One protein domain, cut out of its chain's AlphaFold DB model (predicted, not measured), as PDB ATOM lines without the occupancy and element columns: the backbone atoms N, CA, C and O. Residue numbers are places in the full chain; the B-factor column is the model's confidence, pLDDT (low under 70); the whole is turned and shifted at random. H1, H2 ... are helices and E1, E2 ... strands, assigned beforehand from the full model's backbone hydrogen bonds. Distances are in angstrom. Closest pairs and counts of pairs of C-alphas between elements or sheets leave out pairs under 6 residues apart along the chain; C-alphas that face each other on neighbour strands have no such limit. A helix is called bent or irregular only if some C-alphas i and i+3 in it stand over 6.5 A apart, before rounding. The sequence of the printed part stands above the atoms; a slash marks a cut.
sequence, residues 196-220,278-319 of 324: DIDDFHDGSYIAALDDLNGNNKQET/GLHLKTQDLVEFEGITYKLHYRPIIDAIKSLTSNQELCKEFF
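Overview. This is residues 196 to 220 and 278 to 319 of the 324 residues of the protein "C2H2-type domain-containing protein" of Rhizophagus irregularis (strain DAOM 197198w) (UniProt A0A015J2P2). A long two-stranded hairpin, E1 and E2, reaches out from a small loose group of helices: H3 follows the hairpin, H2 runs beside H3, and H4 makes a corner at H3's far end. H1 sits off by itself, touching no helix. The printed part has 67 residues, with named elements in the order H1, H2, E1, E2, H3, H4; the sheet, order E1 - E2, is antiparallel and the class is mixed, helices and strands. The whole is loose, with a radius of gyration of the C-alphas of 15.6 A, and spans 51 by 25 by 20 A.

Along the chain. H1 is residues 198 to 201, beginning at C-alpha 198 (33.495, 35.974, 175.430), and H2 is residues 205 to 213, 12.5 A long. After the cut come E1, residues 282 to 289, 20.9 A, and E2, residues 292 to 298, 19.0 A. H3 is residues 301 to 309, 12.3 A, and H4 is residues 312 to 318, ending at C-alpha 318 (21.722, 53.564, 158.111).

Arrangement. H1 and H2 are apart. H2 and H3 touch, closest at the C-alphas of Leu 212 and Lys 306, 6.6 A, at a shallow tilt of 29 degrees, the same way. E1 and E2 form a hairpin, antiparallel at 153 degrees; N 284 and O 296 are 2.9 A apart, within hydrogen-bond range. H3 and H4 only just touch, only at the corner, with 3 pairs of C-alphas within 8 A, the closest Thr 309 and Cys 315 at 5.9 A; they stand about perpendicular, at 74 degrees. Every O i to N i+4 pair is within range in H2 and H3; H4 has 1 of 3, beside 3 of 4 O i to N i+3 pairs, and H1 is too short for an O i to N i+4 pair.

Size, cuts and confidence. The C-alphas farthest apart, of Glu 290 and Phe 319, are 51.4 A apart. Residues 221 to 277 are not printed; C-alphas 220 and 278 are 13.1 A apart across the cut. The links H1 to H2, E1 to E2, E2 to H3 and H3 to H4 are tight. Mean pLDDT of the printed part is 71.6, and residues 196 to 220, 278 and 314 to 319 are under 70.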
ATOM      1  N   ASP A 196      31.379  36.108 181.467       48.62
ATOM      2  CA  ASP A 196      31.545  35.603 180.111       48.62
ATOM      3  C   ASP A 196      32.784  36.246 179.495       48.62
ATOM      4  O   ASP A 196      32.785  37.402 179.066       48.62
ATOM      5  N   ILE A 197      33.875  35.480 179.488       48.91
ATOM      6  CA  ILE A 197      35.157  35.867 178.903       48.91
ATOM      7  C   ILE A 197      34.967  36.240 177.425       48.91
ATOM      8  O   ILE A 197      35.728  37.048 176.892       48.91
ATOM      9  N   ASP A 198      33.908  35.720 176.805       57.09
ATOM     10  CA  ASP A 198      33.495  35.974 175.430       57.09
ATOM     11  C   ASP A 198      33.159  37.454 175.167       57.09
ATOM     12  O   ASP A 198      33.510  37.966 174.103       57.09
ATOM     13  N   ASP A 199      32.622  38.197 176.147       60.19
ATOM     14  CA  ASP A 199      32.345  39.641 175.995       60.19
ATOM     15  C   ASP A 199      33.615  40.481 175.807       60.19
ATOM     16  O   ASP A 199      33.573  41.576 175.236       60.19
ATOM     17  N   PHE A 200      34.745  39.990 176.322       58.25
ATOM     18  CA  PHE A 200      36.023  40.699 176.330       58.25
ATOM     19  C   PHE A 200      37.043  40.108 175.349       58.25
ATOM     20  O   PHE A 200      38.030  40.783 175.036       58.25
ATOM     21  N   HIS A 201      36.822  38.885 174.852       50.06
ATOM     22  CA  HIS A 201      37.811  38.158 174.055       50.06
ATOM     23  C   HIS A 201      37.355  37.619 172.693       50.06
ATOM     24  O   HIS A 201      38.239  37.204 171.944       50.06
ATOM     25  N   ASP A 202      36.081  37.708 172.292       49.62
ATOM     26  CA  ASP A 202      35.640  37.145 171.001       49.62
ATOM     27  C   ASP A 202      34.872  38.130 170.100       49.62
ATOM     28  O   ASP A 202      33.795  37.872 169.573       49.62
ATOM     29  N   GLY A 203      35.456  39.304 169.866       55.31
ATOM     30  CA  GLY A 203      34.984  40.226 168.831       55.31
ATOM     31  C   GLY A 203      35.459  39.845 167.424       55.31
ATOM     32  O   GLY A 203      36.031  40.693 166.739       55.31
ATOM     33  N   SER A 204      35.306  38.590 166.985       63.03
ATOM     34  CA  SER A 204      35.657  38.222 165.608       63.03
ATOM     35  C   SER A 204      34.668  38.855 164.627       63.03
ATOM     36  O   SER A 204      33.471  38.570 164.656       63.03
ATOM     37  N   TYR A 205      35.169  39.695 163.714       60.19
ATOM     38  CA  TYR A 205      34.359  40.345 162.675       60.19
ATOM     39  C   TYR A 205      33.528  39.342 161.854       60.19
ATOM     40  O   TYR A 205      32.405  39.647 161.463       60.19
ATOM     41  N   ILE A 206      34.052  38.131 161.637       63.34
ATOM     42  CA  ILE A 206      33.356  37.075 160.891       63.34
ATOM     43  C   ILE A 206      32.164  36.525 161.688       63.34
ATOM     44  O   ILE A 206      31.084  36.390 161.128       63.34
ATOM     45  N   ALA A 207      32.318  36.296 162.996       64.50
ATOM     46  CA  ALA A 207      31.216  35.844 163.849       64.50
ATOM     47  C   ALA A 207      30.094  36.896 163.929       64.50
ATOM     48  O   ALA A 207      28.913  36.566 163.882       64.50
ATOM     49  N   ALA A 208      30.460  38.183 163.962       61.16
ATOM     50  CA  ALA A 208      29.488  39.271 163.906       61.16
ATOM     51  C   ALA A 208      28.727  39.322 162.566       61.16
ATOM     52  O   ALA A 208      27.534  39.610 162.568       61.16
ATOM     53  N   LEU A 209      29.386  39.031 161.435       61.72
ATOM     54  CA  LEU A 209      28.738  38.948 160.118       61.72
ATOM     55  C   LEU A 209      27.773  37.763 160.002       61.72
ATOM     56  O   LEU A 209      26.691  37.923 159.438       61.72
ATOM     57  N   ASP A 210      28.133  36.601 160.541       65.56
ATOM     58  CA  ASP A 210      27.250  35.431 160.531       65.56
ATOM     59  C   ASP A 210      25.997  35.666 161.390       65.56
ATOM     60  O   ASP A 210      24.889  35.331 160.970       65.56
ATOM     61  N   ASP A 211      26.139  36.338 162.537       63.03
ATOM     62  CA  ASP A 211      25.005  36.736 163.382       63.03
ATOM     63  C   ASP A 211      24.098  37.785 162.718       63.03
ATOM     64  O   ASP A 211      22.883  37.767 162.924       63.03
ATOM     65  N   LEU A 212      24.673  38.685 161.909       61.72
ATOM     66  CA  LEU A 212      23.942  39.673 161.106       61.72
ATOM     67  C   LEU A 212      23.127  39.028 159.981       61.72
ATOM     68  O   LEU A 212      22.002  39.446 159.712       61.72
ATOM     69  N   ASN A 213      23.704  38.024 159.317       61.88
ATOM     70  CA  ASN A 213      23.042  37.266 158.255       61.88
ATOM     71  C   ASN A 213      22.084  36.195 158.798       61.88
ATOM     72  O   ASN A 213      21.274  35.644 158.050       61.88
ATOM     73  N   GLY A 214      22.169  35.885 160.092       59.50
ATOM     74  CA  GLY A 214      21.205  35.055 160.788       59.50
ATOM     75  C   GLY A 214      19.844  35.743 160.814       59.50
ATOM     76  O   GLY A 214      19.719  36.887 161.241       59.50
ATOM     77  N   ASN A 215      18.798  35.033 160.387       53.41
ATOM     78  CA  ASN A 215      17.405  35.494 160.376       53.41
ATOM     79  C   ASN A 215      16.845  35.642 161.806       53.41
ATOM     80  O   ASN A 215      15.895  34.948 162.187       53.41
ATOM     81  N   ASN A 216      17.458  36.497 162.623       57.19
ATOM     82  CA  ASN A 216      17.125  36.695 164.019       57.19
ATOM     83  C   ASN A 216      15.780  37.421 164.077       57.19
ATOM     84  O   ASN A 216      15.684  38.644 163.983       57.19
ATOM     85  N   LYS A 217      14.700  36.638 164.133       55.66
ATOM     86  CA  LYS A 217      13.347  37.170 164.263       55.66
ATOM     87  C   LYS A 217      13.286  37.926 165.578       55.66
ATOM     88  O   LYS A 217      13.451  37.332 166.646       55.66
ATOM     89  N   GLN A 218      13.071  39.234 165.483       55.97
ATOM     90  CA  GLN A 218      12.911  40.078 166.652       55.97
ATOM     91  C   GLN A 218      11.791  39.522 167.526       55.97
ATOM     92  O   GLN A 218      10.679  39.269 167.061       55.97
ATOM     93  N   GLU A 219      12.100  39.324 168.802       57.28
ATOM     94  CA  GLU A 219      11.072  39.073 169.798       57.28
ATOM     95  C   GLU A 219      10.340  40.395 170.010       57.28
ATOM     96  O   GLU A 219      10.958  41.434 170.256       57.28
ATOM     97  N   THR A 220       9.028  40.385 169.809       58.81
ATOM     98  CA  THR A 220       8.224  41.594 169.890       58.81
ATOM     99  C   THR A 220       8.173  42.061 171.339       58.81
ATOM    100  O   THR A 220       7.639  41.383 172.213       58.81
ATOM    101  N   GLY A 278      19.757  41.797 172.914       62.81
ATOM    102  CA  GLY A 278      21.006  42.512 172.628       62.81
ATOM    103  C   GLY A 278      21.179  43.883 173.309       62.81
ATOM    104  O   GLY A 278      22.201  44.523 173.109       62.81
ATOM    105  N   LEU A 279      20.239  44.345 174.144       70.44
ATOM    106  CA  LEU A 279      20.396  45.588 174.929       70.44
ATOM    107  C   LEU A 279      20.366  45.369 176.448       70.44
ATOM    108  O   LEU A 279      20.282  46.336 177.209       70.44
ATOM    109  N   HIS A 280      20.444  44.118 176.896       71.31
ATOM    110  CA  HIS A 280      20.449  43.771 178.312       71.31
ATOM    111  C   HIS A 280      21.692  44.333 179.024       71.31
ATOM    112  O   HIS A 280      22.799  44.340 178.485       71.31
ATOM    113  N   LEU A 281      21.494  44.830 180.249       76.31
ATOM    114  CA  LEU A 281      22.599  45.165 181.143       76.31
ATOM    115  C   LEU A 281      23.151  43.881 181.751       76.31
ATOM    116  O   LEU A 281      22.423  43.132 182.398       76.31
ATOM    117  N   LYS A 282      24.450  43.672 181.580       80.50
ATOM    118  CA  LYS A 282      25.225  42.660 182.284       80.50
ATOM    119  C   LYS A 282      25.815  43.259 183.554       80.50
ATOM    120  O   LYS A 282      26.083  44.461 183.630       80.50
ATOM    121  N   THR A 283      25.998  42.414 184.562       86.44
ATOM    122  CA  THR A 283      26.602  42.792 185.841       86.44
ATOM    123  C   THR A 283      27.804  41.902 186.105       86.44
ATOM    124  O   THR A 283      27.677  40.685 186.077       86.44
ATOM    125  N   GLN A 284      28.955  42.508 186.383       85.88
ATOM    126  CA  GLN A 284      30.198  41.812 186.707       85.88
ATOM    127  C   GLN A 284      30.703  42.266 188.073       85.88
ATOM    128  O   GLN A 284      30.930  43.457 188.287       85.88
ATOM    129  N   ASP A 285      30.946  41.330 188.982       90.50
ATOM    130  CA  ASP A 285      31.637  41.630 190.234       90.50
ATOM    131  C   ASP A 285      33.117  41.942 189.934       90.50
ATOM    132  O   ASP A 285      33.829  41.142 189.328       90.50
ATOM    133  N   LEU A 286      33.575  43.138 190.315       88.75
ATOM    134  CA  LEU A 286      34.938  43.607 190.050       88.75
ATOM    135  C   LEU A 286      35.895  43.234 191.179       88.75
ATOM    136  O   LEU A 286      36.953  42.653 190.953       88.75
ATOM    137  N   VAL A 287      35.555  43.654 192.397       91.81
ATOM    138  CA  VAL A 287      36.411  43.510 193.575       91.81
ATOM    139  C   VAL A 287      35.566  43.553 194.838       91.81
ATOM    140  O   VAL A 287      34.618  44.332 194.935       91.81
ATOM    141  N   GLU A 288      35.936  42.742 195.820       94.31
ATOM    142  CA  GLU A 288      35.432  42.865 197.182       94.31
ATOM    143  C   GLU A 288      36.431  43.678 198.012       94.31
ATOM    144  O   GLU A 288      37.621  43.353 198.077       94.31
ATOM    145  N   PHE A 289      35.964  44.759 198.632       90.69
ATOM    146  CA  PHE A 289      36.775  45.599 199.505       90.69
ATOM    147  C   PHE A 289      35.973  45.971 200.751       90.69
ATOM    148  O   PHE A 289      34.842  46.436 200.650       90.69
ATOM    149  N   GLU A 290      36.553  45.725 201.930       93.00
ATOM    150  CA  GLU A 290      35.907  45.941 203.238       93.00
ATOM    151  C   GLU A 290      34.549  45.225 203.400       93.00
ATOM    152  O   GLU A 290      33.657  45.705 204.095       93.00
ATOM    153  N   GLY A 291      34.390  44.055 202.771       91.25
ATOM    154  CA  GLY A 291      33.138  43.289 202.790       91.25
ATOM    155  C   GLY A 291      32.047  43.856 201.874       91.25
ATOM    156  O   GLY A 291      30.899  43.427 201.957       91.25
ATOM    157  N   ILE A 292      32.389  44.823 201.016       93.94
ATOM    158  CA  ILE A 292      31.510  45.368 199.983       93.94
ATOM    159  C   ILE A 292      31.989  44.868 198.621       93.94
ATOM    160  O   ILE A 292      33.122  45.133 198.212       93.94
ATOM    161  N   THR A 293      31.108  44.185 197.894       94.69
ATOM    162  CA  THR A 293      31.352  43.786 196.504       94.69
ATOM    163  C   THR A 293      30.999  44.931 195.567       94.69
ATOM    164  O   THR A 293      29.842  45.336 195.455       94.69
ATOM    165  N   TYR A 294      32.000  45.446 194.862       92.38
ATOM    166  CA  TYR A 294      31.818  46.455 193.829       92.38
ATOM    167  C   TYR A 294      31.456  45.780 192.509       92.38
ATOM    168  O   TYR A 294      32.203  44.930 192.022       92.38
ATOM    169  N   LYS A 295      30.329  46.188 191.918       93.25
ATOM    170  CA  LYS A 295      29.798  45.625 190.670       93.25
ATOM    171  C   LYS A 295      29.905  46.620 189.516       93.25
ATOM    172  O   LYS A 295      29.655  47.812 189.688       93.25
ATOM    173  N   LEU A 296      30.266  46.128 188.337       88.50
ATOM    174  CA  LEU A 296      30.208  46.841 187.067       88.50
ATOM    175  C   LEU A 296      28.913  46.472 186.351       88.50
ATOM    176  O   LEU A 296      28.735  45.325 185.957       88.50
ATOM    177  N   HIS A 297      28.056  47.460 186.124       86.25
ATOM    178  CA  HIS A 297      26.910  47.324 185.233       86.25
ATOM    179  C   HIS A 297      27.299  47.845 183.845       86.25
ATOM    180  O   HIS A 297      27.672  49.013 183.711       86.25
ATOM    181  N   TYR A 298      27.250  46.993 182.821       84.25
ATOM    182  CA  TYR A 298      27.661  47.341 181.456       84.25
ATOM    183  C   TYR A 298      26.730  46.729 180.402       84.25
ATOM    184  O   TYR A 298      25.948  45.831 180.690       84.25
ATOM    185  N   ARG A 299      26.800  47.235 179.167       78.94
ATOM    186  CA  ARG A 299      26.155  46.639 177.986       78.94
ATOM    187  C   ARG A 299      27.244  46.358 176.944       78.94
ATOM    188  O   ARG A 299      27.950  47.310 176.594       78.94
ATOM    189  N   PRO A 300      27.422  45.115 176.461       79.38
ATOM    190  CA  PRO A 300      28.389  44.836 175.404       79.38
ATOM    191  C   PRO A 300      28.051  45.627 174.135       79.38
ATOM    192  O   PRO A 300      26.920  45.605 173.652       79.38
ATOM    193  N   ILE A 301      29.036  46.334 173.573       79.62
ATOM    194  CA  ILE A 301      28.834  47.144 172.357       79.62
ATOM    195  C   ILE A 301      28.427  46.250 171.177       79.62
ATOM    196  O   ILE A 301      27.587  46.644 170.374       79.62
ATOM    197  N   ILE A 302      28.993  45.043 171.092       77.44
ATOM    198  CA  ILE A 302      28.682  44.071 170.039       77.44
ATOM    199  C   ILE A 302      27.206  43.668 170.089       77.44
ATOM    200  O   ILE A 302      26.544  43.686 169.055       77.44
ATOM    201  N   ASP A 303      26.668  43.382 171.275       74.88
ATOM    202  CA  ASP A 303      25.254  43.040 171.444       74.88
ATOM    203  C   ASP A 303      24.341  44.200 171.037       74.88
ATOM    204  O   ASP A 303      23.336  43.990 170.353       74.88
ATOM    205  N   ALA A 304      24.729  45.435 171.374       76.69
ATOM    206  CA  ALA A 304      23.990  46.625 170.972       76.69
ATOM    207  C   ALA A 304      23.992  46.818 169.447       76.69
ATOM    208  O   ALA A 304      22.948  47.123 168.869       76.69
ATOM    209  N   ILE A 305      25.136  46.598 168.787       77.19
ATOM    210  CA  ILE A 305      25.236  46.626 167.321       77.19
ATOM    211  C   ILE A 305      24.328  45.552 166.726       77.19
ATOM    212  O   ILE A 305      23.477  45.892 165.908       77.19
ATOM    213  N   LYS A 306      24.436  44.296 167.185       75.31
ATOM    214  CA  LYS A 306      23.582  43.185 166.730       75.31
ATOM    215  C   LYS A 306      22.100  43.543 166.861       75.31
ATOM    216  O   LYS A 306      21.364  43.449 165.881       75.31
ATOM    217  N   SER A 307      21.679  44.055 168.020       74.12
ATOM    218  CA  SER A 307      20.297  44.480 168.283       74.12
ATOM    219  C   SER A 307      19.796  45.541 167.298       74.12
ATOM    220  O   SER A 307      18.710  45.396 166.728       74.12
ATOM    221  N   LEU A 308      20.604  46.579 167.046       76.50
ATOM    222  CA  LEU A 308      20.281  47.637 166.085       76.50
ATOM    223  C   LEU A 308      20.152  47.075 164.671       76.50
ATOM    224  O   LEU A 308      19.180  47.358 163.978       76.50
ATOM    225  N   THR A 309      21.104  46.241 164.267       73.62
ATOM    226  CA  THR A 309      21.164  45.690 162.912       73.62
ATOM    227  C   THR A 309      20.125  44.603 162.621       73.62
ATOM    228  O   THR A 309      19.725  44.417 161.476       73.62
ATOM    229  N   SER A 310      19.629  43.908 163.649       73.00
ATOM    230  CA  SER A 310      18.486  42.995 163.516       73.00
ATOM    231  C   SER A 310      17.157  43.742 163.331       73.00
ATOM    232  O   SER A 310      16.147  43.126 162.989       73.00
ATOM    233  N   ASN A 311      17.120  45.061 163.558       74.06
ATOM    234  CA  ASN A 311      15.940  45.881 163.321       74.06
ATOM    235  C   ASN A 311      15.906  46.380 161.875       74.06
ATOM    236  O   ASN A 311      16.488  47.411 161.548       74.06
ATOM    237  N   GLN A 312      15.181  45.662 161.015       70.69
ATOM    238  CA  GLN A 312      15.080  45.991 159.590       70.69
ATOM    239  C   GLN A 312      14.554  47.408 159.327       70.69
ATOM    240  O   GLN A 312      14.964  48.017 158.344       70.69
ATOM    241  N   GLU A 313      13.685  47.953 160.182       70.38
ATOM    242  CA  GLU A 313      13.178  49.320 160.022       70.38
ATOM    243  C   GLU A 313      14.249  50.366 160.351       70.38
ATOM    244  O   GLU A 313      14.419  51.310 159.586       70.38
ATOM    245  N   LEU A 314      15.031  50.172 161.421       69.62
ATOM    246  CA  LEU A 314      16.145  51.074 161.755       69.62
ATOM    247  C   LEU A 314      17.304  50.944 160.758       69.62
ATOM    248  O   LEU A 314      17.927  51.939 160.400       69.62
ATOM    249  N   CYS A 315      17.564  49.734 160.256       68.06
ATOM    250  CA  CYS A 315      18.571  49.481 159.225       68.06
ATOM    251  C   CYS A 315      18.371  50.319 157.966       68.06
ATOM    252  O   CYS A 315      19.358  50.755 157.375       68.06
ATOM    253  N   LYS A 316      17.119  50.603 157.588       68.31
ATOM    254  CA  LYS A 316      16.803  51.453 156.431       68.31
ATOM    255  C   LYS A 316      17.361  52.872 156.566       68.31
ATOM    256  O   LYS A 316      17.698  53.475 155.554       68.31
ATOM    257  N   GLU A 317      17.498  53.394 157.784       67.75
ATOM    258  CA  GLU A 317      18.037  54.738 158.029       67.75
ATOM    259  C   GLU A 317      19.575  54.789 157.998       67.75
ATOM    260  O   GLU A 317      20.152  55.866 157.852       67.75
ATOM    261  N   PHE A 318      20.255  53.641 158.108       67.12
ATOM    262  CA  PHE A 318      21.722  53.564 158.111       67.12
ATOM    263  C   PHE A 318      22.342  53.420 156.714       67.12
ATOM    264  O   PHE A 318      23.570  53.476 156.592       67.12
ATOM    265  N   PHE A 319      21.539  53.259 155.656       63.34
ATOM    266  CA  PHE A 319      22.054  53.271 154.288       63.34
ATOM    267  C   PHE A 319      22.524  54.683 153.935       63.34
ATOM    268  O   PHE A 319      21.743  55.580 153.626       63.34
TER     269      PHE A 319